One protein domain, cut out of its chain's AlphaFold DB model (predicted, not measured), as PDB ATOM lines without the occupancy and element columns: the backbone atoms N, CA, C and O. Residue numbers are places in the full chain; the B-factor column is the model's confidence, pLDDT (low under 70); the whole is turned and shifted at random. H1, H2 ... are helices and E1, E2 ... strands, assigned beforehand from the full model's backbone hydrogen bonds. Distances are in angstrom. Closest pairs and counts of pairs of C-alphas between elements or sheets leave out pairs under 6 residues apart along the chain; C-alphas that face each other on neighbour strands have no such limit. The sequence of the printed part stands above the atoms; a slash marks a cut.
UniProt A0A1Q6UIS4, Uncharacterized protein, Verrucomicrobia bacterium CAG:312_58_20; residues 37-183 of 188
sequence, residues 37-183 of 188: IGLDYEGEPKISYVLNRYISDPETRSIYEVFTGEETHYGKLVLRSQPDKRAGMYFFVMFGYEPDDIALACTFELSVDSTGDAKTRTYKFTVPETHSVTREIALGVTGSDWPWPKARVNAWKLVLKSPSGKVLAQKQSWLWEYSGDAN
ATOM      1  N   ILE A  37      24.181  27.915  14.049       94.50
ATOM      2  CA  ILE A  37      24.405  26.587  13.478       94.50
ATOM      3  C   ILE A  37      23.061  25.889  13.257       94.50
ATOM      4  O   ILE A  37      22.281  25.704  14.191       94.50
ATOM      5  N   GLY A  38      22.827  25.439  12.023       92.25
ATOM      6  CA  GLY A  38      21.623  24.694  11.654       92.25
ATOM      7  C   GLY A  38      20.414  25.554  11.275       92.25
ATOM      8  O   GLY A  38      19.365  24.969  11.007       92.25
ATOM      9  N   LEU A  39      20.564  26.884  11.215       91.44
ATOM     10  CA  LEU A  39      19.557  27.818  10.697       91.44
ATOM     11  C   LEU A  39      20.118  28.705   9.576       91.44
ATOM     12  O   LEU A  39      19.788  28.473   8.416       91.44
ATOM     13  N   ASP A  40      20.955  29.684   9.915       88.38
ATOM     14  CA  ASP A  40      21.422  30.758   9.023       88.38
ATOM     15  C   ASP A  40      22.954  30.856   8.916       88.38
ATOM     16  O   ASP A  40      23.465  31.622   8.107       88.38
ATOM     17  N   TYR A  41      23.704  30.052   9.677       87.25
ATOM     18  CA  TYR A  41      25.156  29.984   9.539       87.25
ATOM     19  C   TYR A  41      25.556  29.412   8.167       87.25
ATOM     20  O   TYR A  41      25.373  28.220   7.906       87.25
ATOM     21  N   GLU A  42      26.111  30.263   7.298       83.00
ATOM     22  CA  GLU A  42      26.480  29.909   5.918       83.00
ATOM     23  C   GLU A  42      27.731  29.016   5.823       83.00
ATOM     24  O   GLU A  42      27.912  28.296   4.838       83.00
ATOM     25  N   GLY A  43      28.600  29.043   6.840       83.88
ATOM     26  CA  GLY A  43      29.832  28.255   6.882       83.88
ATOM     27  C   GLY A  43      29.636  26.790   7.294       83.88
ATOM     28  O   GLY A  43      28.568  26.360   7.731       83.88
ATOM     29  N   GLU A  44      30.715  26.005   7.229       86.62
ATOM     30  CA  GLU A  44      30.765  24.684   7.865       86.62
ATOM     31  C   GLU A  44      31.210  24.835   9.328       86.62
ATOM     32  O   GLU A  44      32.350  25.240   9.581       86.62
ATOM     33  N   PRO A  45      30.353  24.534  10.321       92.94
ATOM     34  CA  PRO A  45      30.703  24.744  11.718       92.94
ATOM     35  C   PRO A  45      31.857  23.828  12.122       92.94
ATOM     36  O   PRO A  45      31.745  22.601  12.145       92.94
ATOM     37  N   LYS A  46      32.989  24.428  12.489       94.62
ATOM     38  CA  LYS A  46      34.175  23.679  12.899       94.62
ATOM     39  C   LYS A  46      34.106  23.332  14.381       94.62
ATOM     40  O   LYS A  46      34.021  24.211  15.232       94.62
ATOM     41  N   ILE A  47      34.236  22.047  14.705       97.12
ATOM     42  CA  ILE A  47      34.458  21.608  16.088       97.12
ATOM     43  C   ILE A  47      35.956  21.734  16.383       97.12
ATOM     44  O   ILE A  47      36.764  20.944  15.882       97.12
ATOM     45  N   SER A  48      36.340  22.714  17.197       96.56
ATOM     46  CA  SER A  48      37.729  23.009  17.569       96.56
ATOM     47  C   SER A  48      38.359  21.859  18.351       96.56
ATOM     48  O   SER A  48      39.357  21.281  17.910       96.56
ATOM     49  N   TYR A  49      37.734  21.444  19.453       97.44
ATOM     50  CA  TYR A  49      38.173  20.298  20.246       97.44
ATOM     51  C   TYR A  49      37.000  19.549  20.873       97.44
ATOM     52  O   TYR A  49      35.888  20.066  20.978       97.44
ATOM     53  N   VAL A  50      37.287  18.316  21.290       98.44
ATOM     54  CA  VAL A  50      36.432  17.532  22.179       98.44
ATOM     55  C   VAL A  50      37.327  16.928  23.253       98.44
ATOM     56  O   VAL A  50      38.215  16.131  22.941       98.44
ATOM     57  N   LEU A  51      37.116  17.323  24.504       98.00
ATOM     58  CA  LEU A  51      37.810  16.757  25.662       98.00
ATOM     59  C   LEU A  51      36.847  15.863  26.428       98.00
ATOM     60  O   LEU A  51      35.681  16.212  26.574       98.00
ATOM     61  N   ASN A  52      37.315  14.719  26.926       97.88
ATOM     62  CA  ASN A  52      36.492  13.841  27.753       97.88
ATOM     63  C   ASN A  52      37.050  13.725  29.171       97.88
ATOM     64  O   ASN A  52      38.264  13.663  29.367       97.88
ATOM     65  N   ARG A  53      36.153  13.726  30.158       97.38
ATOM     66  CA  ARG A  53      36.496  13.548  31.570       97.38
ATOM     67  C   ARG A  53      35.303  12.995  32.338       97.38
ATOM     68  O   ARG A  53      34.171  13.429  32.134       97.38
ATOM     69  N   TYR A  54      35.570  12.077  33.263       98.00
ATOM     70  CA  TYR A  54      34.566  11.661  34.235       98.00
ATOM     71  C   TYR A  54      34.312  12.780  35.253       98.00
ATOM     72  O   TYR A  54      35.261  13.336  35.810       98.00
ATOM     73  N   ILE A  55      33.040  13.082  35.503       97.44
ATOM     74  CA  ILE A  55      32.584  14.061  36.490       97.44
ATOM     75  C   ILE A  55      31.706  13.336  37.507       97.44
ATOM     76  O   ILE A  55      30.717  12.698  37.136       97.44
ATOM     77  N   SER A  56      32.056  13.423  38.787       97.00
ATOM     78  CA  SER A  56      31.207  12.928  39.872       97.00
ATOM     79  C   SER A  56      30.045  13.886  40.161       97.00
ATOM     80  O   SER A  56      30.112  15.070  39.841       97.00
ATOM     81  N   ASP A  57      28.976  13.396  40.796       94.81
ATOM     82  CA  ASP A  57      27.825  14.239  41.158       94.81
ATOM     83  C   ASP A  57      28.230  15.477  41.988       94.81
ATOM     84  O   ASP A  57      27.855  16.583  41.592       94.81
ATOM     85  N   PRO A  58      29.074  15.366  43.039       94.25
ATOM     86  CA  PRO A  58      29.499  16.537  43.806       94.25
ATOM     87  C   PRO A  58      30.277  17.571  42.984       94.25
ATOM     88  O   PRO A  58      30.113  18.763  43.215       94.25
ATOM     89  N   GLU A  59      31.083  17.148  42.004       94.31
ATOM     90  CA  GLU A  59      31.834  18.066  41.129       94.31
ATOM     91  C   GLU A  59      30.935  18.871  40.182       94.31
ATOM     92  O   GLU A  59      31.368  19.895  39.658       94.31
ATOM     93  N   THR A  60      29.700  18.418  39.937       93.06
ATOM     94  CA  THR A  60      28.735  19.174  39.121       93.06
ATOM     95  C   THR A  60      28.049  20.296  39.890       93.06
ATOM     96  O   THR A  60      27.441  21.165  39.271       93.06
ATOM     97  N   ARG A  61      28.129  20.282  41.225       92.94
ATOM     98  CA  ARG A  61      27.402  21.217  42.083       92.94
ATOM     99  C   ARG A  61      28.210  22.481  42.296       92.94
ATOM    100  O   ARG A  61      29.420  22.448  42.516       92.94
ATOM    101  N   SER A  62      27.515  23.608  42.287       92.69
ATOM    102  CA  SER A  62      28.100  24.899  42.626       92.69
ATOM    103  C   SER A  62      27.718  25.339  44.034       92.69
ATOM    104  O   SER A  62      26.725  24.885  44.599       92.69
ATOM    105  N   ILE A  63      28.468  26.299  44.582       93.31
ATOM    106  CA  ILE A  63      28.076  26.969  45.827       93.31
ATOM    107  C   ILE A  63      26.715  27.670  45.696       93.31
ATOM    108  O   ILE A  63      25.953  27.701  46.653       93.31
ATOM    109  N   TYR A  64      26.395  28.189  44.506       94.25
ATOM    110  CA  TYR A  64      25.103  28.808  44.221       94.25
ATOM    111  C   TYR A  64      23.966  27.803  44.420       94.25
ATOM    112  O   TYR A  64      23.063  28.059  45.208       94.25
ATOM    113  N   GLU A  65      24.080  26.627  43.806       95.19
ATOM    114  CA  GLU A  65      23.093  25.553  43.931       95.19
ATOM    115  C   GLU A  65      22.926  25.077  45.379       95.19
ATOM    116  O   GLU A  65      21.816  24.777  45.804       95.19
ATOM    117  N   VAL A  66      24.001  25.031  46.173       92.19
ATOM    118  CA  VAL A  66      23.898  24.675  47.599       92.19
ATOM    119  C   VAL A  66      22.977  25.640  48.353       92.19
ATOM    120  O   VAL A  66      22.267  25.215  49.262       92.19
ATOM    121  N   PHE A  67      22.970  26.921  47.979       95.50
ATOM    122  CA  PHE A  67      22.142  27.935  48.626       95.50
ATOM    123  C   PHE A  67      20.747  28.089  48.012       95.50
ATOM    124  O   PHE A  67      19.820  28.438  48.738       95.50
ATOM    125  N   THR A  68      20.580  27.848  46.711       96.12
ATOM    126  CA  THR A  68      19.302  28.069  46.008       96.12
ATOM    127  C   THR A  68      18.524  26.788  45.722       96.12
ATOM    128  O   THR A  68      17.317  26.838  45.519       96.12
ATOM    129  N   GLY A  69      19.196  25.637  45.699       93.62
ATOM    130  CA  GLY A  69      18.661  24.383  45.170       93.62
ATOM    131  C   GLY A  69      18.578  24.343  43.640       93.62
ATOM    132  O   GLY A  69      18.134  23.338  43.088       93.62
ATOM    133  N   GLU A  70      19.004  25.404  42.951       92.88
ATOM    134  CA  GLU A  70      18.904  25.529  41.498       92.88
ATOM    135  C   GLU A  70      20.226  25.162  40.826       92.88
ATOM    136  O   GLU A  70      21.285  25.732  41.114       92.88
ATOM    137  N   GLU A  71      20.163  24.210  39.898       93.62
ATOM    138  CA  GLU A  71      21.309  23.841  39.078       93.62
ATOM    139  C   GLU A  71      21.696  24.998  38.154       93.62
ATOM    140  O   GLU A  71      20.856  25.577  37.469       93.62
ATOM    141  N   THR A  72      22.987  25.319  38.101       92.38
ATOM    142  CA  THR A  72      23.513  26.334  37.186       92.38
ATOM    143  C   THR A  72      24.615  25.751  36.320       92.38
ATOM    144  O   THR A  72      25.464  24.983  36.772       92.38
ATOM    145  N   HIS A  73      24.613  26.148  35.053       92.25
ATOM    146  CA  HIS A  73      25.568  25.676  34.055       92.25
ATOM    147  C   HIS A  73      26.549  26.763  33.611       92.25
ATOM    148  O   HIS A  73      27.350  26.536  32.705       92.25
ATOM    149  N   TYR A  74      26.497  27.950  34.228       89.75
ATOM    150  CA  TYR A  74      27.362  29.088  33.899       89.75
ATOM    151  C   TYR A  74      27.395  29.404  32.390       89.75
ATOM    152  O   TYR A  74      28.443  29.700  31.814       89.75
ATOM    153  N   GLY A  75      26.235  29.313  31.732       91.94
ATOM    154  CA  GLY A  75      26.065  29.554  30.295       91.94
ATOM    155  C   GLY A  75      26.640  28.472  29.375       91.94
ATOM    156  O   GLY A  75      26.773  28.725  28.184       91.94
ATOM    157  N   LYS A  76      27.018  27.296  29.892       95.38
ATOM    158  CA  LYS A  76      27.271  26.104  29.069       95.38
ATOM    159  C   LYS A  76      25.949  25.409  28.756       95.38
ATOM    160  O   LYS A  76      25.115  25.261  29.647       95.38
ATOM    161  N   LEU A  77      25.811  24.888  27.540       97.81
ATOM    162  CA  LEU A  77      24.752  23.930  27.238       97.81
ATOM    163  C   LEU A  77      25.147  22.569  27.813       97.81
ATOM    164  O   LEU A  77      26.156  21.999  27.399       97.81
ATOM    165  N   VAL A  78      24.368  22.037  28.753       98.06
ATOM    166  CA  VAL A  78      24.612  20.716  29.351       98.06
ATOM    167  C   VAL A  78      23.503  19.765  28.928       98.06
ATOM    168  O   VAL A  78      22.341  19.973  29.257       98.06
ATOM    169  N   LEU A  79      23.866  18.703  28.211       98.56
ATOM    170  CA  LEU A  79      22.942  17.665  27.760       98.56
ATOM    171  C   LEU A  79      23.389  16.323  28.325       98.56
ATOM    172  O   LEU A  79      24.566  15.977  28.250       98.56
ATOM    173  N   ARG A  80      22.458  15.550  28.881       98.56
ATOM    174  CA  ARG A  80      22.743  14.261  29.528       98.56
ATOM    175  C   ARG A  80      21.932  13.150  28.886       98.56
ATOM    176  O   ARG A  80      20.779  13.364  28.528       98.56
ATOM    177  N   SER A  81      22.525  11.964  28.777       98.50
ATOM    178  CA  SER A  81      21.823  10.770  28.293       98.50
ATOM    179  C   SER A  81      20.682  10.373  29.236       98.50
ATOM    180  O   SER A  81      19.626   9.940  28.786       98.50
ATOM    181  N   GLN A  82      20.870  10.608  30.539       98.19
ATOM    182  CA  GLN A  82      19.852  10.527  31.579       98.19
ATOM    183  C   GLN A  82      19.744  11.898  32.261       98.19
ATOM    184  O   GLN A  82      20.586  12.212  33.103       98.19
ATOM    185  N   PRO A  83      18.740  12.730  31.914       96.12
ATOM    186  CA  PRO A  83      18.635  14.118  32.382       96.12
ATOM    187  C   PRO A  83      18.781  14.299  33.901       96.12
ATOM    188  O   PRO A  83      19.496  15.196  34.346       96.12
ATOM    189  N   ASP A  84      18.197  13.384  34.681       96.00
ATOM    190  CA  ASP A  84      18.179  13.432  36.150       96.00
ATOM    191  C   ASP A  84      19.440  12.849  36.817       96.00
ATOM    192  O   ASP A  84      19.526  12.775  38.046       96.00
ATOM    193  N   LYS A  85      20.414  12.357  36.041       97.69
ATOM    194  CA  LYS A  85      21.641  11.735  36.559       97.69
ATOM    195  C   LYS A  85      22.845  12.574  36.178       97.69
ATOM    196  O   LYS A  85      23.191  12.675  35.013       97.69
ATOM    197  N   ARG A  86      23.535  13.149  37.164       96.56
ATOM    198  CA  ARG A  86      24.650  14.064  36.880       96.56
ATOM    199  C   ARG A  86      26.001  13.384  36.743       96.56
ATOM    200  O   ARG A  86      26.794  13.803  35.908       96.56
ATOM    201  N   ALA A  87      26.272  12.354  37.539       97.94
ATOM    202  CA  ALA A  87      27.546  11.646  37.485       97.94
ATOM    203  C   ALA A  87      27.695  10.865  36.168       97.94
ATOM    204  O   ALA A  87      26.774  10.148  35.761       97.94
ATOM    205  N   GLY A  88      28.856  10.975  35.522       98.19
ATOM    206  CA  GLY A  88      29.095  10.315  34.239       98.19
ATOM    207  C   GLY A  88      30.357  10.758  33.509       98.19
ATOM    208  O   GLY A  88      31.132  11.578  33.999       98.19
ATOM    209  N   MET A  89      30.555  10.207  32.313       98.50
ATOM    210  CA  MET A  89      31.609  10.620  31.388       98.50
ATOM    211  C   MET A  89      31.104  11.758  30.507       98.50
ATOM    212  O   MET A  89      30.176  11.573  29.722       98.50
ATOM    213  N   TYR A  90      31.725  12.928  30.624       98.56
ATOM    214  CA  TYR A  90      31.361  14.102  29.841       98.56
ATOM    215  C   TYR A  90      32.327  14.314  28.688       98.56
ATOM    216  O   TYR A  90      33.535  14.163  28.856       98.56
ATOM    217  N   PHE A  91      31.777  14.718  27.547       98.75
ATOM    218  CA  PHE A  91      32.488  15.179  26.364       98.75
ATOM    219  C   PHE A  91      32.217  16.676  26.204       98.75
ATOM    220  O   PHE A  91      31.100  17.084  25.887       98.75
ATOM    221  N   PHE A  92      33.236  17.490  26.462       98.50
ATOM    222  CA  PHE A  92      33.211  18.941  26.330       98.50
ATOM    223  C   PHE A  92      33.574  19.315  24.899       98.50
ATOM    224  O   PHE A  92      34.702  19.092  24.460       98.50
ATOM    225  N   VAL A  93      32.593  19.836  24.171       98.56
ATOM    226  CA  VAL A  93      32.667  20.185  22.753       98.56
ATOM    227  C   VAL A  93      32.793  21.694  22.636       98.56
ATOM    228  O   VAL A  93      31.920  22.420  23.106       98.56
ATOM    229  N   MET A  94      33.847  22.166  21.978       97.75
ATOM    230  CA  MET A  94      34.032  23.587  21.688       97.75
ATOM    231  C   MET A  94      34.038  23.813  20.180       97.75
ATOM    232  O   MET A  94      34.744  23.109  19.451       97.75
ATOM    233  N   PHE A  95      33.269  24.797  19.718       96.69
ATOM    234  CA  PHE A  95      33.260  25.223  18.320       96.69
ATOM    235  C   PHE A  95      34.392  26.216  18.017       96.69
ATOM    236  O   PHE A  95      35.190  26.570  18.890       96.69
ATOM    237  N   GLY A  96      34.546  26.576  16.745       92.94
ATOM    238  CA  GLY A  96      35.340  27.729  16.321       92.94
ATOM    239  C   GLY A  96      34.771  29.044  16.859       92.94
ATOM    240  O   GLY A  96      33.752  29.052  17.546       92.94
ATOM    241  N   TYR A  97      35.441  30.153  16.558       86.81
ATOM    242  CA  TYR A  97      35.002  31.485  16.991       86.81
ATOM    243  C   TYR A  97      33.876  32.056  16.121       86.81
ATOM    244  O   TYR A  97      33.308  33.084  16.464       86.81
ATOM    245  N   GLU A  98      33.602  31.428  14.979       87.38
ATOM    246  CA  GLU A  98      32.689  31.934  13.963       87.38
ATOM    247  C   GLU A  98      31.196  31.756  14.313       87.38
ATOM    248  O   GLU A  98      30.449  32.720  14.146       87.38
ATOM    249  N   PRO A  99      30.710  30.577  14.761       91.75
ATOM    250  CA  PRO A  99      29.314  30.436  15.165       91.75
ATOM    251  C   PRO A  99      29.066  31.001  16.571       91.75
ATOM    252  O   PRO A  99      29.801  30.689  17.510       91.75
ATOM    253  N   ASP A 100      27.979  31.756  16.733       92.50
ATOM    254  CA  ASP A 100      27.575  32.310  18.034       92.50
ATOM    255  C   ASP A 100      26.624  31.369  18.779       92.50
ATOM    256  O   ASP A 100      26.771  31.160  19.990       92.50
ATOM    257  N   ASP A 101      25.694  30.760  18.040       96.44
ATOM    258  CA  ASP A 101      24.598  29.958  18.576       96.44
ATOM    259  C   ASP A 101      24.441  28.619  17.840       96.44
ATOM    260  O   ASP A 101      24.907  28.421  16.717       96.44
ATOM    261  N   ILE A 102      23.739  27.681  18.473       97.44
ATOM    262  CA  ILE A 102      23.254  26.435  17.883       97.44
ATOM    263  C   ILE A 102      21.735  26.389  17.967       97.44
ATOM    264  O   ILE A 102      21.156  26.648  19.020       97.44
ATOM    265  N   ALA A 103      21.088  26.045  16.858       97.75
ATOM    266  CA  ALA A 103      19.639  26.047  16.771       97.75
ATOM    267  C   ALA A 103      18.979  24.939  17.598       97.75
ATOM    268  O   ALA A 103      19.488  23.813  17.682       97.75
ATOM    269  N   LEU A 104      17.776  25.239  18.094       98.00
ATOM    270  CA  LEU A 104      16.801  24.255  18.566       98.00
ATOM    271  C   LEU A 104      16.747  23.029  17.640       98.00
ATOM    272  O   LEU A 104      16.776  23.155  16.417       98.00
ATOM    273  N   ALA A 105      16.604  21.843  18.232       98.19
ATOM    274  CA  ALA A 105      16.460  20.558  17.549       98.19
ATOM    275  C   ALA A 105      17.678  20.087  16.731       98.19
ATOM    276  O   ALA A 105      17.655  18.975  16.191       98.19
ATOM    277  N   CYS A 106      18.782  20.844  16.710       98.44
ATOM    278  CA  CYS A 106      20.073  20.270  16.342       98.44
ATOM    279  C   CYS A 106      20.373  19.058  17.229       98.44
ATOM    280  O   CYS A 106      19.992  18.998  18.401       98.44
ATOM    281  N   THR A 107      21.036  18.060  16.660       98.62
ATOM    282  CA  THR A 107      21.274  16.788  17.339       98.62
ATOM    283  C   THR A 107      22.748  16.427  17.308       98.62
ATOM    284  O   THR A 107      23.340  16.338  16.235       98.62
ATOM    285  N   PHE A 108      23.305  16.115  18.473       98.75
ATOM    286  CA  PHE A 108      24.587  15.433  18.595       98.75
ATOM    287  C   PHE A 108      24.373  13.921  18.667       98.75
ATOM    288  O   PHE A 108      23.643  13.428  19.525       98.75
ATOM    289  N   GLU A 109      25.039  13.180  17.789       98.75
ATOM    290  CA  GLU A 109      25.185  11.728  17.864       98.75
ATOM    291  C   GLU A 109      26.619  11.409  18.284       98.75
ATOM    292  O   GLU A 109      27.568  11.596  17.518       98.75
ATOM    293  N   LEU A 110      26.776  10.948  19.522       98.81
ATOM    294  CA  LEU A 110      28.058  10.597  20.116       98.81
ATOM    295  C   LEU A 110      28.175   9.079  20.199       98.81
ATOM    296  O   LEU A 110      27.485   8.439  20.987       98.81
ATOM    297  N   SER A 111      29.068   8.508  19.403       98.62
ATOM    298  CA  SER A 111      29.424   7.094  19.474       98.62
ATOM    299  C   SER A 111      30.682   6.911  20.314       98.62
ATOM    300  O   SER A 111      31.663   7.622  20.100       98.62
ATOM    301  N   VAL A 112      30.653   5.977  21.262       98.06
ATOM    302  CA  VAL A 112      31.718   5.752  22.244       98.06
ATOM    303  C   VAL A 112      32.047   4.268  22.323       98.06
ATOM    304  O   VAL A 112      31.170   3.444  22.581       98.06
ATOM    305  N   ASP A 113      33.323   3.952  22.128       96.50
ATOM    306  CA  ASP A 113      33.948   2.696  22.529       96.50
ATOM    307  C   ASP A 113      34.661   2.915  23.874       96.50
ATOM    308  O   ASP A 113      35.373   3.908  24.066       96.50
ATOM    309  N   SER A 114      34.448   2.014  24.830       95.75
ATOM    310  CA  SER A 114      34.955   2.160  26.192       95.75
ATOM    311  C   SER A 114      35.360   0.826  26.798       95.75
ATOM    312  O   SER A 114      34.910  -0.233  26.385       95.75
ATOM    313  N   THR A 115      36.149   0.866  27.866       95.00
ATOM    314  CA  THR A 115      36.449  -0.342  28.651       95.00
ATOM    315  C   THR A 115      35.266  -0.825  29.499       95.00
ATOM    316  O   THR A 115      35.373  -1.863  30.145       95.00
ATOM    317  N   GLY A 116      34.189  -0.035  29.598       89.75
ATOM    318  CA  GLY A 116      33.008  -0.352  30.406       89.75
ATOM    319  C   GLY A 116      31.975  -1.208  29.673       89.75
ATOM    320  O   GLY A 116      31.158  -1.853  30.321       89.75
ATOM    321  N   ASP A 117      32.039  -1.250  28.343       89.44
ATOM    322  CA  ASP A 117      31.103  -1.969  27.486       89.44
ATOM    323  C   ASP A 117      31.858  -2.697  26.374       89.44
ATOM    324  O   ASP A 117      32.742  -2.138  25.740       89.44
ATOM    325  N   ALA A 118      31.467  -3.937  26.076       86.44
ATOM    326  CA  ALA A 118      32.108  -4.729  25.019       86.44
ATOM    327  C   ALA A 118      31.778  -4.249  23.592       86.44
ATOM    328  O   ALA A 118      32.369  -4.727  22.627       86.44
ATOM    329  N   LYS A 119      30.784  -3.369  23.442       91.19
ATOM    330  CA  LYS A 119      30.337  -2.839  22.154       91.19
ATOM    331  C   LYS A 119      30.293  -1.325  22.214       91.19
ATOM    332  O   LYS A 119      29.853  -0.755  23.210       91.19
ATOM    333  N   THR A 120      30.629  -0.705  21.091       95.44
ATOM    334  CA  THR A 120      30.382   0.710  20.848       95.44
ATOM    335  C   THR A 120      28.905   1.043  21.045       95.44
ATOM    336  O   THR A 120      28.030   0.362  20.502       95.44
ATOM    337  N   ARG A 121      28.627   2.114  21.789       97.06
ATOM    338  CA  ARG A 121      27.274   2.649  21.996       97.06
ATOM    339  C   ARG A 121      27.150   4.038  21.391       97.06
ATOM    340  O   ARG A 121      28.110   4.801  21.420       97.06
ATOM    341  N   THR A 122      25.966   4.374  20.886       98.25
ATOM    342  CA  THR A 122      25.661   5.702  20.341       98.25
ATOM    343  C   THR A 122      24.590   6.380  21.182       98.25
ATOM    344  O   THR A 122      23.516   5.823  21.394       98.25
ATOM    345  N   TYR A 123      24.885   7.595  21.627       98.56
ATOM    346  CA  TYR A 123      24.013   8.444  22.425       98.56
ATOM    347  C   TYR A 123      23.558   9.637  21.594       98.56
ATOM    348  O   TYR A 123      24.358  10.246  20.879       98.56
ATOM    349  N   LYS A 124      22.270   9.967  21.687       98.56
ATOM    350  CA  LYS A 124      21.654  11.077  20.963       98.56
ATOM    351  C   LYS A 124      21.281  12.180  21.946       98.56
ATOM    352  O   LYS A 124      20.558  11.921  22.902       98.56
ATOM    353  N   PHE A 125      21.736  13.397  21.677       98.75
ATOM    354  CA  PHE A 125      21.412  14.585  22.461       98.75
ATOM    355  C   PHE A 125      20.763  15.614  21.548       98.75
ATOM    356  O   PHE A 125      21.346  15.985  20.530       98.75
ATOM    357  N   THR A 126      19.570  16.072  21.902       98.50
ATOM    358  CA  THR A 126      18.847  17.092  21.140       98.50
ATOM    359  C   THR A 126      18.943  18.422  21.869       98.50
ATOM    360  O   THR A 126      18.705  18.484  23.073       98.50
ATOM    361  N   VAL A 127      19.306  19.471  21.137       98.50
ATOM    362  CA  VAL A 127      19.361  20.845  21.639       98.50
ATOM    363  C   VAL A 127      17.926  21.295  21.967       98.50
ATOM    364  O   VAL A 127      17.102  21.337  21.049       98.50
ATOM    365  N   PRO A 128      17.597  21.574  23.244       97.56
ATOM    366  CA  PRO A 128      16.219  21.789  23.694       97.56
ATOM    367  C   PRO A 128      15.675  23.178  23.351       97.56
ATOM    368  O   PRO A 128      14.465  23.350  23.266       97.56
ATOM    369  N   GLU A 129      16.564  24.144  23.138       97.12
ATOM    370  CA  GLU A 129      16.287  25.515  22.721       97.12
ATOM    371  C   GLU A 129      17.546  26.096  22.074       97.12
ATOM    372  O   GLU A 129      18.647  25.598  22.324       97.12
ATOM    373  N   THR A 130      17.400  27.118  21.226       97.12
ATOM    374  CA  THR A 130      18.565  27.788  20.632       97.12
ATOM    375  C   THR A 130      19.471  28.316  21.740       97.12
ATOM    376  O   THR A 130      18.999  28.976  22.663       97.12
ATOM    377  N   HIS A 131      20.761  28.002  21.662       97.56
ATOM    378  CA  HIS A 131      21.693  28.236  22.760       97.56
ATOM    379  C   HIS A 131      23.043  28.724  22.241       97.56
ATOM    380  O   HIS A 131      23.512  28.261  21.204       97.56
ATOM    381  N   SER A 132      23.719  29.580  23.006       96.06
ATOM    382  CA  SER A 132      25.064  30.039  22.655       96.06
ATOM    383  C   SER A 132      26.101  28.918  22.675       96.06
ATOM    384  O   SER A 132      26.127  28.086  23.584       96.06
ATOM    385  N   VAL A 133      26.995  28.924  21.689       95.69
ATOM    386  CA  VAL A 133      28.152  28.019  21.584       95.69
ATOM    387  C   VAL A 133      29.486  28.724  21.834       95.69
ATOM    388  O   VAL A 133      30.552  28.154  21.611       95.69
ATOM    389  N   THR A 134      29.436  29.942  22.378       93.38
ATOM    390  CA  THR A 134      30.619  30.702  22.824       93.38
ATOM    391  C   THR A 134      31.357  30.043  23.996       93.38
ATOM    392  O   THR A 134      32.490  30.408  24.318       93.38
ATOM    393  N   ARG A 135      30.729  29.056  24.643       94.75
ATOM    394  CA  ARG A 135      31.317  28.184  25.664       94.75
ATOM    395  C   ARG A 135      31.170  26.722  25.260       94.75
ATOM    396  O   ARG A 135      30.381  26.376  24.386       94.75
ATOM    397  N   GLU A 136      31.907  25.859  25.954       96.19
ATOM    398  CA  GLU A 136      31.804  24.414  25.767       96.19
ATOM    399  C   GLU A 136      30.364  23.919  25.954       96.19
ATOM    400  O   GLU A 136      29.711  24.226  26.955       96.19
ATOM    401  N   ILE A 137      29.925  23.059  25.040       98.38
ATOM    402  CA  ILE A 137      28.760  22.199  25.229       98.38
ATOM    403  C   ILE A 137      29.228  20.940  25.956       98.38
ATOM    404  O   ILE A 137      30.174  20.284  25.520       98.38
ATOM    405  N   ALA A 138      28.573  20.579  27.052       98.44
ATOM    406  CA  ALA A 138      28.893  19.383  27.816       98.44
ATOM    407  C   ALA A 138      27.890  18.267  27.495       98.44
ATOM    408  O   ALA A 138      26.725  18.340  27.885       98.44
ATOM    409  N   LEU A 139      28.350  17.222  26.805       98.81
ATOM    410  CA  LEU A 139      27.565  16.021  26.509       98.81
ATOM    411  C   LEU A 139      27.903  14.926  27.528       98.81
ATOM    412  O   LEU A 139      28.982  14.337  27.475       98.81
ATOM    413  N   GLY A 140      27.007  14.672  28.476       98.56
ATOM    414  CA  GLY A 140      27.188  13.703  29.556       98.56
ATOM    415  C   GLY A 140      26.578  12.338  29.245       98.56
ATOM    416  O   GLY A 140      25.357  12.197  29.198       98.56
ATOM    417  N   VAL A 141      27.415  11.309  29.123       98.56
ATOM    418  CA  VAL A 141      26.986   9.906  29.213       98.56
ATOM    419  C   VAL A 141      26.913   9.557  30.697       98.56
ATOM    420  O   VAL A 141      27.941   9.459  31.369       98.56
ATOM    421  N   THR A 142      25.702   9.470  31.240       98.50
ATOM    422  CA  THR A 142      25.447   9.606  32.685       98.50
ATOM    423  C   THR A 142      24.621   8.466  33.266       98.50
ATOM    424  O   THR A 142      23.959   7.719  32.548       98.50
ATOM    425  N   GLY A 143      24.671   8.313  34.592       97.50
ATOM    426  CA  GLY A 143      23.897   7.294  35.298       97.50
ATOM    427  C   GLY A 143      24.270   5.876  34.863       97.50
ATOM    428  O   GLY A 143      25.448   5.520  34.815       97.50
ATOM    429  N   SER A 144      23.267   5.058  34.542       96.56
ATOM    430  CA  SER A 144      23.504   3.679  34.086       96.56
ATOM    431  C   SER A 144      24.145   3.579  32.701       96.56
ATOM    432  O   SER A 144      24.606   2.496  32.352       96.56
ATOM    433  N   ASP A 145      24.212   4.669  31.929       97.12
ATOM    434  CA  ASP A 145      24.937   4.682  30.651       97.12
ATOM    435  C   ASP A 145      26.455   4.791  30.845       97.12
ATOM    436  O   ASP A 145      27.220   4.460  29.941       97.12
ATOM    437  N   TRP A 146      26.907   5.218  32.031       97.19
ATOM    438  CA  TRP A 146      28.311   5.163  32.437       97.19
ATOM    439  C   TRP A 146      28.441   4.679  33.889       97.19
ATOM    440  O   TRP A 146      28.766   5.455  34.795       97.19
ATOM    441  N   PRO A 147      28.194   3.384  34.146       90.38
ATOM    442  CA  PRO A 147      28.040   2.869  35.504       90.38
ATOM    443  C   PRO A 147      29.358   2.821  36.287       90.38
ATOM    444  O   PRO A 147      29.341   2.770  37.516       90.38
ATOM    445  N   TRP A 148      30.508   2.822  35.602       90.56
ATOM    446  CA  TRP A 148      31.810   2.637  36.235       90.56
ATOM    447  C   TRP A 148      32.714   3.872  36.092       90.56
ATOM    448  O   TRP A 148      33.245   4.121  35.009       90.56
ATOM    449  N   PRO A 149      32.995   4.609  37.186       92.56
ATOM    450  CA  PRO A 149      33.844   5.806  37.148       92.56
ATOM    451  C   PRO A 149      35.267   5.574  36.628       92.56
ATOM    452  O   PRO A 149      35.905   6.498  36.135       92.56
ATOM    453  N   LYS A 150      35.784   4.343  36.751       94.81
ATOM    454  CA  LYS A 150      37.133   3.984  36.289       94.81
ATOM    455  C   LYS A 150      37.168   3.504  34.837       94.81
ATOM    456  O   LYS A 150      38.265   3.281  34.324       94.81
ATOM    457  N   ALA A 151      36.010   3.322  34.193       95.06
ATOM    458  CA  ALA A 151      35.974   3.009  32.774       95.06
ATOM    459  C   ALA A 151      36.637   4.137  31.975       95.06
ATOM    460  O   ALA A 151      36.554   5.312  32.340       95.06
ATOM    461  N   ARG A 152      37.316   3.773  30.890       95.44
ATOM    462  CA  ARG A 152      38.033   4.708  30.020       95.44
ATOM    463  C   ARG A 152      37.380   4.749  28.652       95.44
ATOM    464  O   ARG A 152      36.879   3.733  28.178       95.44
ATOM    465  N   VAL A 153      37.419   5.918  28.022       97.19
ATOM    466  CA  VAL A 153      37.070   6.075  26.610       97.19
ATOM    467  C   VAL A 153      38.245   5.564  25.779       97.19
ATOM    468  O   VAL A 153      39.347   6.097  25.895       97.19
ATOM    469  N   ASN A 154      38.015   4.535  24.963       96.25
ATOM    470  CA  ASN A 154      39.014   4.006  24.032       96.25
ATOM    471  C   ASN A 154      39.017   4.846  22.751       96.25
ATOM    472  O   ASN A 154      40.048   5.376  22.341       96.25
ATOM    473  N   ALA A 155      37.836   5.000  22.152       97.19
ATOM    474  CA  ALA A 155      37.616   5.762  20.934       97.19
ATOM    475  C   ALA A 155      36.229   6.416  20.954       97.19
ATOM    476  O   ALA A 155      35.306   5.952  21.624       97.19
ATOM    477  N   TRP A 156      36.068   7.501  20.205       98.12
ATOM    478  CA  TRP A 156      34.787   8.180  20.057       98.12
ATOM    479  C   TRP A 156      34.648   8.852  18.691       98.12
ATOM    480  O   TRP A 156      35.639   9.266  18.083       98.12
ATOM    481  N   LYS A 157      33.400   9.011  18.247       98.50
ATOM    482  CA  LYS A 157      33.007   9.832  17.098       98.50
ATOM    483  C   LYS A 157      31.785  10.665  17.448       98.50
ATOM    484  O   LYS A 157      30.803  10.144  17.963       98.50
ATOM    485  N   LEU A 158      31.849  11.947  17.131       98.69
ATOM    486  CA  LEU A 158      30.784  12.916  17.313       98.69
ATOM    487  C   LEU A 158      30.309  13.404  15.945       98.69
ATOM    488  O   LEU A 158      31.117  13.850  15.130       98.69
ATOM    489  N   VAL A 159      29.002  13.347  15.715       98.56
ATOM    490  CA  VAL A 159      28.346  13.895  14.524       98.56
ATOM    491  C   VAL A 159      27.288  14.892  14.971       98.56
ATOM    492  O   VAL A 159      26.409  14.552  15.757       98.56
ATOM    493  N   LEU A 160      27.360  16.117  14.460       98.56
ATOM    494  CA  LEU A 160      26.323  17.125  14.624       98.56
ATOM    495  C   LEU A 160      25.410  17.120  13.399       98.56
ATOM    496  O   LEU A 160      25.883  17.197  12.262       98.56
ATOM    497  N   LYS A 161      24.102  17.082  13.636       98.38
ATOM    498  CA  LYS A 161      23.063  17.157  12.609       98.38
ATOM    499  C   LYS A 161      22.158  18.364  12.827       98.38
ATOM    500  O   LYS A 161      21.856  18.720  13.964       98.38
ATOM    501  N   SER A 162      21.701  18.952  11.726       97.25
ATOM    502  CA  SER A 162      20.670  19.990  11.723       97.25
ATOM    503  C   SER A 162      19.305  19.418  12.130       97.25
ATOM    504  O   SER A 162      19.141  18.192  12.139       97.25
ATOM    505  N   PRO A 163      18.292  20.268  12.379       96.81
ATOM    506  CA  PRO A 163      16.930  19.810  12.673       96.81
ATOM    507  C   PRO A 163      16.332  18.925  11.567       96.81
ATOM    508  O   PRO A 163      15.552  18.018  11.841       96.81
ATOM    509  N   SER A 164      16.744  19.141  10.313       95.94
ATOM    510  CA  SER A 164      16.347  18.313   9.161       95.94
ATOM    511  C   SER A 164      17.100  16.976   9.051       95.94
ATOM    512  O   SER A 164      16.791  16.163   8.183       95.94
ATOM    513  N   GLY A 165      18.113  16.741   9.892       95.50
ATOM    514  CA  GLY A 165      18.952  15.540   9.871       95.50
ATOM    515  C   GLY A 165      20.205  15.630   8.990       95.50
ATOM    516  O   GLY A 165      21.003  14.689   8.985       95.50
ATOM    517  N   LYS A 166      20.429  16.746   8.279       96.31
ATOM    518  CA  LYS A 166      21.665  16.988   7.510       96.31
ATOM    519  C   LYS A 166      22.871  17.027   8.453       96.31
ATOM    520  O   LYS A 166      22.832  17.735   9.453       96.31
ATOM    521  N   VAL A 167      23.954  16.327   8.116       97.38
ATOM    522  CA  VAL A 167      25.227  16.426   8.852       97.38
ATOM    523  C   VAL A 167      25.827  17.819   8.650       97.38
ATOM    524  O   VAL A 167      26.009  18.252   7.515       97.38
ATOM    525  N   LEU A 168      26.108  18.509   9.756       96.56
ATOM    526  CA  LEU A 168      26.694  19.853   9.778       96.56
ATOM    527  C   LEU A 168      28.179  19.826  10.138       96.56
ATOM    528  O   LEU A 168      28.953  20.599   9.594       96.56
ATOM    529  N   ALA A 169      28.571  18.942  11.055       96.69
ATOM    530  CA  ALA A 169      29.955  18.785  11.479       96.69
ATOM    531  C   ALA A 169      30.212  17.372  11.995       96.69
ATOM    532  O   ALA A 169      29.300  16.683  12.461       96.69
ATOM    533  N   GLN A 170      31.476  16.960  11.974       97.62
ATOM    534  CA  GLN A 170      31.923  15.738  12.628       97.62
ATOM    535  C   GLN A 170      33.324  15.910  13.215       97.62
ATOM    536  O   GLN A 170      34.146  16.661  12.692       97.62
ATOM    537  N   LYS A 171      33.604  15.189  14.299       97.50
ATOM    538  CA  LYS A 171      34.946  15.053  14.875       97.50
ATOM    539  C   LYS A 171      35.078  13.674  15.509       97.50
ATOM    540  O   LYS A 171      34.085  13.103  15.948       97.50
ATOM    541  N   GLN A 172      36.288  13.140  15.583       97.94
ATOM    542  CA  GLN A 172      36.537  11.831  16.181       97.94
ATOM    543  C   GLN A 172      37.896  11.776  16.876       97.94
ATOM    544  O   GLN A 172      38.776  12.599  16.612       97.94
ATOM    545  N   SER A 173      38.061  10.808  17.777       96.94
ATOM    546  CA  SER A 173      39.373  10.437  18.308       96.94
ATOM    547  C   SER A 173      40.217   9.765  17.231       96.94
ATOM    548  O   SER A 173      39.675   9.037  16.405       96.94
ATOM    549  N   TRP A 174      41.537   9.884  17.333       93.62
ATOM    550  CA  TRP A 174      42.474   9.211  16.432       93.62
ATOM    551  C   TRP A 174      42.238   7.692  16.312       93.62
ATOM    552  O   TRP A 174      42.195   7.157  15.208       93.62
ATOM    553  N   LEU A 175      41.986   6.992  17.428       91.69
ATOM    554  CA  LEU A 175      41.771   5.537  17.411       91.69
ATOM    555  C   LEU A 175      40.500   5.119  16.644       91.69
ATOM    556  O   LEU A 175      40.423   4.006  16.125       91.69
ATOM    557  N   TRP A 176      39.519   6.018  16.529       92.00
ATOM    558  CA  TRP A 176      38.287   5.754  15.787       92.00
ATOM    559  C   TRP A 176      38.552   5.577  14.289       92.00
ATOM    560  O   TRP A 176      37.965   4.694  13.667       92.00
ATOM    561  N   GLU A 177      39.456   6.376  13.718       80.88
ATOM    562  CA  GLU A 177      39.831   6.283  12.300       80.88
ATOM    563  C   GLU A 177      40.420   4.903  11.996       80.88
ATOM    564  O   GLU A 177      39.979   4.224  11.072       80.88
ATOM    565  N   TYR A 178      41.304   4.421  12.873       68.06
ATOM    566  CA  TYR A 178      41.960   3.126  12.708       68.06
ATOM    567  C   TYR A 178      40.998   1.930  12.818       68.06
ATOM    568  O   TYR A 178      41.161   0.921  12.133       68.06
ATOM    569  N   SER A 179      39.958   2.039  13.652       59.38
ATOM    570  CA  SER A 179      38.943   0.984  13.787       59.38
ATOM    571  C   SER A 179      38.060   0.809  12.538       59.38
ATOM    572  O   SER A 179      37.507  -0.272  12.333       59.38
ATOM    573  N   GLY A 180      37.959   1.834  11.678       54.09
ATOM    574  CA  GLY A 180      37.245   1.766  10.398       54.09
ATOM    575  C   GLY A 180      38.035   1.060   9.290       54.09
ATOM    576  O   GLY A 180      37.450   0.331   8.488       54.09
ATOM    577  N   ASP A 181      39.361   1.204   9.292       45.50
ATOM    578  CA  ASP A 181      40.241   0.650   8.256       45.50
ATOM    579  C   ASP A 181      40.519  -0.848   8.438       45.50
ATOM    580  O   ASP A 181      40.747  -1.560   7.456       45.50
ATOM    581  N   ALA A 182      40.413  -1.372   9.665       47.34
ATOM    582  CA  ALA A 182      40.595  -2.798   9.950       47.34
ATOM    583  C   ALA A 182      39.551  -3.702   9.257       47.34
ATOM    584  O   ALA A 182      39.790  -4.896   9.089       47.34
ATOM    585  N   ASN A 183      38.424  -3.139   8.804       44.62
ATOM    586  CA  ASN A 183      37.405  -3.858   8.033       44.62
ATOM    587  C   ASN A 183      37.542  -3.678   6.502       44.62
ATOM    588  O   ASN A 183      36.717  -4.177   5.741       44.62
TER     589      ASN A 183
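Overview. This is residues 37 to 183 of the 188 residues of an uncharacterized protein of Verrucomicrobia bacterium CAG:312_58_20 (UniProt A0A1Q6UIS4). Two strongly twisted sheets of four strands lie face to face as a sandwich, their strands crossed at 52 degrees, with edge E1 near E9 and edge E2 near E6. H1 and H2 lie in the excursion from E1 to E2, with H2 far out at one end, while H3 packs on E8 with residues 174 to 179 at the other end. The printed part has 147 residues, with three named helices and nine named strands that follow each other along the chain as E1 H1 H2 E2 E3 E4 E5 E6 E7 E8 E9 H3. One sheet runs E6 E5 E8 E9, antiparallel, the other E1 E3 E7 E2, mixed; the class is mixed, helices and strands. The whole is compact, with a radius of gyration of the C-alphas of 15.5 A and spans of 50 by 40 by 23 A.

Arrangement. Start with E5, residues 107 to 114, and E6, residues 117 to 126, a hairpin with N 110 and O 123 2.9 A apart; E6 bends by 60 degrees at residue 120. Beside E5 look for E8, residues 153 to 161, antiparallel, N 109 to O 159 at 2.8 A. E8 forms a hairpin with E9, residues 167 to 172, N 158 to O 171 at 2.8 A. In the other sheet E3, residues 88 to 95, is antiparallel to E1, residues 47 to 55, N 51 to O 92 at 3.0 A, and to E7, residues 137 to 142, N 91 to O 139 at 2.8 A. E2, residues 78 to 80, is parallel to E7, N 79 to O 138 at 2.9 A. Between the sheets, the closest C-alphas of E2 and E6 are those of Leu 79 and Phe 125, 6.3 A apart; those of E1 and E9 are Ile 47 and Lys 171, at 6.7 A. H1, residues 57 to 60, and H2, residues 63 to 68, are apart; E1, H1, H2 and E2 make a split strand-helix-strand unit, two strands running the same way with E3 and E7 between them, its crossover right-handed. E4, residues 99 to 102, pairs with no named strand, but its residues 101 to 102 pair with 131 to 132, antiparallel. H3, residues 174 to 181, stands up from its sheet at 70 degrees, height 7.5 A, only just over E8, with 3 C-alphas on it; the closest C-alphas are Ala 155 and Trp 176, 5.2 A. Each O i to N i+4 pair of H2 is within hydrogen-bond range, 2 of 4 in H3, and H1 is too short for one.

Along the chain. Find C-alpha 47 at (34.458, 21.608, 16.088), where E1 begins its 21.8 A. E3 runs 22.2 A, E5 21.9 A, E6 23.5 A and E8 22.7 A. H3 ends at C-alpha 181, (40.241, 0.650, 8.256), after 12.0 A.

Size, cuts and confidence. The C-alphas of Phe 67 and Asn 183, the two farthest apart, are 53.8 A from each other. The printed part has no cut, and no link is long. Look for pLDDT under 70 at residues 178 to 183; the mean of the printed part is 93.8.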